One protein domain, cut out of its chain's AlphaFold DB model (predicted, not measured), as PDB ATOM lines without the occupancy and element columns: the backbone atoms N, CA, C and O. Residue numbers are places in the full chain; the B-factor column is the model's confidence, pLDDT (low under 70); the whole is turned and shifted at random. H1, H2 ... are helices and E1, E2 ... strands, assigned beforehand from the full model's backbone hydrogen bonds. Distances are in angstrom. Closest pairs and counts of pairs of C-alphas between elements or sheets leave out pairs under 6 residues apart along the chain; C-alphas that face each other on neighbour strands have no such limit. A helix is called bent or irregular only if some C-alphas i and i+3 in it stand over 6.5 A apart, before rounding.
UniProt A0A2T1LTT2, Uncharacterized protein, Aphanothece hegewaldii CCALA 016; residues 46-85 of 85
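AT A GLANCE: This is residues 46 to 85 of the 85 residues of an uncharacterized protein of Aphanothece hegewaldii CCALA 016 (UniProt A0A2T1LTT2). A small hairpin of two short strands, E1 and E2, has a short helix, H2, following at one end, and the last residues, 80 to 85, stick out free. A long stretch with no named element, residues 50 to 62, leads to this hairpin from H1, a four-residue helix lying off to one side. The printed part has 40 residues, with two named helices and two named strands in the order H1, E1, E2, H2, and the sheet E1 - E2 is antiparallel. The class is mixed, helices and strands, with under half of the residues in named elements. The whole is only just compact, close to loose, with a radius of gyration of the C-alphas of 10.7 A and spans of 32 by 26 by 15 A.

HOW THE PARTS SIT: H1, residues 46 to 49, is apart from E2, residues 72 to 74, and from H2, residues 77 to 83. E1, residues 63 to 66, and E2 form a hairpin, antiparallel at 143 degrees between their directions. N of Val 64 and O of Met 73 are within hydrogen-bond range at 2.9 A, as are N of Met 73 and O of Gly 65 at 2.9 A. E1 and H2 are apart. H1 is too short for an O i to N i+4 pair; in H2 1 of 3 such pairs is within hydrogen-bond range, beside 2 of 4 O i to N i+3 pairs.

IN THESE COORDINATES: H1 begins at C-alpha 46, (76.602, 201.897, 10.494). E1 measures 8.4 A from C-alpha 63 to C-alpha 66, and E2 6.6 A from C-alpha 72 to C-alpha 74. H2, 9.4 A long, ends at C-alpha 83, (86.446, 184.633, 18.818); it is irregular, with C-alphas 78 and 81 8.2 A apart.

THE WHOLE: The two C-alphas farthest apart, those of Glu 68 and Ser 85, are 32.2 A apart. The printed part has no cut. The link from H1 to E1 is long, 13 residues; those from E1 to E2 and from E2 to H2 are tight. The mean pLDDT of the printed part is 75.7, and residues 46 to 52 and 84 to 85 are under 70.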
ATOM      1  N   THR A  46      76.037 201.984   9.151       53.78
ATOM      2  CA  THR A  46      76.602 201.897  10.494       53.78
ATOM      3  C   THR A  46      77.931 201.139  10.486       53.78
ATOM      4  O   THR A  46      78.864 201.538  11.173       53.78
ATOM      5  N   TRP A  47      78.083 200.123   9.627       57.19
ATOM      6  CA  TRP A  47      79.360 199.430   9.428       57.19
ATOM      7  C   TRP A  47      80.485 200.351   8.916       57.19
ATOM      8  O   TRP A  47      81.636 200.148   9.290       57.19
ATOM      9  N   LYS A  48      80.179 201.400   8.134       56.53
ATOM     10  CA  LYS A  48      81.165 202.417   7.713       56.53
ATOM     11  C   LYS A  48      81.631 203.288   8.881       56.53
ATOM     12  O   LYS A  48      82.732 203.825   8.833       56.53
ATOM     13  N   LEU A  49      80.802 203.440   9.916       56.38
ATOM     14  CA  LEU A  49      81.104 204.247  11.102       56.38
ATOM     15  C   LEU A  49      81.849 203.456  12.189       56.38
ATOM     16  O   LEU A  49      82.569 204.056  12.984       56.38
ATOM     17  N   CYS A  50      81.701 202.129  12.224       61.44
ATOM     18  CA  CYS A  50      82.277 201.270  13.267       61.44
ATOM     19  C   CYS A  50      83.754 200.887  13.046       61.44
ATOM     20  O   CYS A  50      84.347 200.244  13.910       61.44
ATOM     21  N   GLY A  51      84.365 201.311  11.936       57.66
ATOM     22  CA  GLY A  51      85.749 200.972  11.602       57.66
ATOM     23  C   GLY A  51      85.927 199.517  11.155       57.66
ATOM     24  O   GLY A  51      85.012 198.698  11.211       57.66
ATOM     25  N   THR A  52      87.121 199.200  10.664       65.81
ATOM     26  CA  THR A  52      87.487 197.871  10.158       65.81
ATOM     27  C   THR A  52      88.453 197.184  11.117       65.81
ATOM     28  O   THR A  52      89.433 197.786  11.553       65.81
ATOM     29  N   LEU A  53      88.199 195.913  11.436       70.06
ATOM     30  CA  LEU A  53      89.140 195.072  12.175       70.06
ATOM     31  C   LEU A  53      90.097 194.401  11.183       70.06
ATOM     32  O   LEU A  53      89.694 193.514  10.433       70.06
ATOM     33  N   GLU A  54      91.362 194.812  11.186       70.88
ATOM     34  CA  GLU A  54      92.406 194.159  10.394       70.88
ATOM     35  C   GLU A  54      92.986 192.956  11.146       70.88
ATOM     36  O   GLU A  54      93.473 193.080  12.271       70.88
ATOM     37  N   ILE A  55      92.971 191.784  10.507       74.56
ATOM     38  CA  ILE A  55      93.601 190.565  11.024       74.56
ATOM     39  C   ILE A  55      94.692 190.141  10.049       74.56
ATOM     40  O   ILE A  55      94.412 189.779   8.909       74.56
ATOM     41  N   SER A  56      95.948 190.165  10.499       76.06
ATOM     42  CA  SER A  56      97.116 189.917   9.641       76.06
ATOM     43  C   SER A  56      97.173 188.496   9.069       76.06
ATOM     44  O   SER A  56      97.774 188.277   8.021       76.06
ATOM     45  N   GLN A  57      96.569 187.523   9.756       83.00
ATOM     46  CA  GLN A  57      96.485 186.126   9.327       83.00
ATOM     47  C   GLN A  57      95.061 185.607   9.549       83.00
ATOM     48  O   GLN A  57      94.781 185.010  10.590       83.00
ATOM     49  N   PRO A  58      94.136 185.875   8.613       82.88
ATOM     50  CA  PRO A  58      92.759 185.448   8.763       82.88
ATOM     51  C   PRO A  58      92.645 183.927   8.606       82.88
ATOM     52  O   PRO A  58      93.205 183.327   7.688       82.88
ATOM     53  N   ASP A  59      91.895 183.306   9.507       85.31
ATOM     54  CA  ASP A  59      91.509 181.901   9.448       85.31
ATOM     55  C   ASP A  59      90.572 181.690   8.241       85.31
ATOM     56  O   ASP A  59      89.574 182.415   8.112       85.31
ATOM     57  N   PRO A  60      90.855 180.703   7.365       86.31
ATOM     58  CA  PRO A  60      90.065 180.432   6.168       86.31
ATOM     59  C   PRO A  60      88.559 180.316   6.401       86.31
ATOM     60  O   PRO A  60      87.791 180.674   5.512       86.31
ATOM     61  N   LYS A  61      88.118 179.855   7.581       86.31
ATOM     62  CA  LYS A  61      86.685 179.682   7.878       86.31
ATOM     63  C   LYS A  61      85.900 180.996   7.950       86.31
ATOM     64  O   LYS A  61      84.679 180.964   7.833       86.31
ATOM     65  N   TYR A  62      86.577 182.127   8.157       83.75
ATOM     66  CA  TYR A  62      85.948 183.446   8.277       83.75
ATOM     67  C   TYR A  62      86.163 184.331   7.044       83.75
ATOM     68  O   TYR A  62      85.710 185.476   7.037       83.75
ATOM     69  N   ILE A  63      86.836 183.830   6.002       87.06
ATOM     70  CA  ILE A  63      87.031 184.555   4.743       87.06
ATOM     71  C   ILE A  63      85.736 184.498   3.928       87.06
ATOM     72  O   ILE A  63      85.266 183.420   3.574       87.06
ATOM     73  N   VAL A  64      85.187 185.667   3.594       86.44
ATOM     74  CA  VAL A  64      83.946 185.793   2.805       86.44
ATOM     75  C   VAL A  64      84.187 186.247   1.369       86.44
ATOM     76  O   VAL A  64      83.281 186.183   0.544       86.44
ATOM     77  N   GLY A  65      85.408 186.672   1.037       86.25
ATOM     78  CA  GLY A  65      85.767 187.041  -0.328       86.25
ATOM     79  C   GLY A  65      86.943 188.003  -0.399       86.25
ATOM     80  O   GLY A  65      87.812 188.015   0.474       86.25
ATOM     81  N   LYS A  66      86.961 188.807  -1.464       86.50
ATOM     82  CA  LYS A  66      87.909 189.904  -1.663       86.50
ATOM     83  C   LYS A  66      87.166 191.183  -2.040       86.50
ATOM     84  O   LYS A  66      86.150 191.095  -2.727       86.50
ATOM     85  N   ASN A  67      87.676 192.336  -1.611       82.00
ATOM     86  CA  ASN A  67      87.148 193.637  -2.027       82.00
ATOM     87  C   ASN A  67      87.606 193.997  -3.454       82.00
ATOM     88  O   ASN A  67      88.354 193.252  -4.095       82.00
ATOM     89  N   GLU A  68      87.164 195.150  -3.958       80.62
ATOM     90  CA  GLU A  68      87.491 195.648  -5.305       80.62
ATOM     91  C   GLU A  68      88.997 195.890  -5.514       80.62
ATOM     92  O   GLU A  68      89.490 195.865  -6.639       80.62
ATOM     93  N   GLN A  69      89.742 196.074  -4.424       84.31
ATOM     94  CA  GLN A  69      91.190 196.255  -4.385       84.31
ATOM     95  C   GLN A  69      91.948 194.917  -4.276       84.31
ATOM     96  O   GLN A  69      93.177 194.890  -4.320       84.31
ATOM     97  N   GLY A  70      91.232 193.792  -4.174       83.94
ATOM     98  CA  GLY A  70      91.799 192.447  -4.074       83.94
ATOM     99  C   GLY A  70      92.232 192.036  -2.662       83.94
ATOM    100  O   GLY A  70      92.830 190.964  -2.506       83.94
ATOM    101  N   GLU A  71      91.923 192.839  -1.647       83.50
ATOM    102  CA  GLU A  71      92.209 192.560  -0.240       83.50
ATOM    103  C   GLU A  71      91.196 191.562   0.323       83.50
ATOM    104  O   GLU A  71      90.029 191.543  -0.066       83.50
ATOM    105  N   ILE A  72      91.650 190.703   1.235       84.50
ATOM    106  CA  ILE A  72      90.824 189.642   1.818       84.50
ATOM    107  C   ILE A  72      89.765 190.262   2.733       84.50
ATOM    108  O   ILE A  72      90.090 190.952   3.694       84.50
ATOM    109  N   MET A  73      88.497 189.955   2.463       83.81
ATOM    110  CA  MET A  73      87.369 190.327   3.313       83.81
ATOM    111  C   MET A  73      87.007 189.174   4.244       83.81
ATOM    112  O   MET A  73      86.944 188.011   3.832       83.81
ATOM    113  N   THR A  74      86.733 189.507   5.500       83.88
ATOM    114  CA  THR A  74      86.424 188.538   6.554       83.88
ATOM    115  C   THR A  74      85.165 188.938   7.311       83.88
ATOM    116  O   THR A  74      84.819 190.116   7.359       83.88
ATOM    117  N   ASN A  75      84.485 187.962   7.912       80.12
ATOM    118  CA  ASN A  75      83.282 188.182   8.716       80.12
ATOM    119  C   ASN A  75      83.519 187.896  10.209       80.12
ATOM    120  O   ASN A  75      82.758 187.194  10.870       80.12
ATOM    121  N   TYR A  76      84.625 188.412  10.746       79.25
ATOM    122  CA  TYR A  76      84.911 188.306  12.178       79.25
ATOM    123  C   TYR A  76      83.933 189.122  13.035       79.25
ATOM    124  O   TYR A  76      83.667 188.754  14.176       79.25
ATOM    125  N   ALA A  77      83.368 190.200  12.482       75.25
ATOM    126  CA  ALA A  77      82.442 191.076  13.195       75.25
ATOM    127  C   ALA A  77      81.161 190.347  13.639       75.25
ATOM    128  O   ALA A  77      80.737 190.509  14.779       75.25
ATOM    129  N   GLU A  78      80.583 189.489  12.794       73.94
ATOM    130  CA  GLU A  78      79.383 188.711  13.150       73.94
ATOM    131  C   GLU A  78      79.682 187.504  14.051       73.94
ATOM    132  O   GLU A  78      78.768 186.815  14.501       73.94
ATOM    133  N   LYS A  79      80.964 187.226  14.305       75.69
ATOM    134  CA  LYS A  79      81.448 186.058  15.050       75.69
ATOM    135  C   LYS A  79      82.209 186.437  16.317       75.69
ATOM    136  O   LYS A  79      82.901 185.595  16.879       75.69
ATOM    137  N   ILE A  80      82.075 187.683  16.777       74.19
ATOM    138  CA  ILE A  80      82.860 188.238  17.889       74.19
ATOM    139  C   ILE A  80      82.746 187.405  19.170       74.19
ATOM    140  O   ILE A  80      83.760 187.135  19.814       74.19
ATOM    141  N   ASP A  81      81.547 186.897  19.459       77.81
ATOM    142  CA  ASP A  81      81.283 186.044  20.618       77.81
ATOM    143  C   ASP A  81      82.001 184.697  20.527       77.81
ATOM    144  O   ASP A  81      82.325 184.128  21.555       77.81
ATOM    145  N   GLU A  82      82.278 184.175  19.331       76.00
ATOM    146  CA  GLU A  82      83.002 182.908  19.130       76.00
ATOM    147  C   GLU A  82      84.529 183.091  19.157       76.00
ATOM    148  O   GLU A  82      85.265 182.121  19.319       76.00
ATOM    149  N   ILE A  83      85.013 184.318  18.938       71.50
ATOM    150  CA  ILE A  83      86.446 184.633  18.818       71.50
ATOM    151  C   ILE A  83      87.037 185.071  20.160       71.50
ATOM    152  O   ILE A  83      88.195 184.768  20.439       71.50
ATOM    153  N   PHE A  84      86.265 185.807  20.966       67.00
ATOM    154  CA  PHE A  84      86.717 186.405  22.228       67.00
ATOM    155  C   PHE A  84      86.108 185.754  23.483       67.00
ATOM    156  O   PHE A  84      86.211 186.335  24.566       67.00
ATOM    157  N   SER A  85      85.471 184.586  23.348       55.91
ATOM    158  CA  SER A  85      84.960 183.789  24.476       55.91
ATOM    159  C   SER A  85      86.008 182.901  25.142       55.91
ATOM    160  O   SER A  85      87.005 182.518  24.490       55.91
TER     161      SER A  85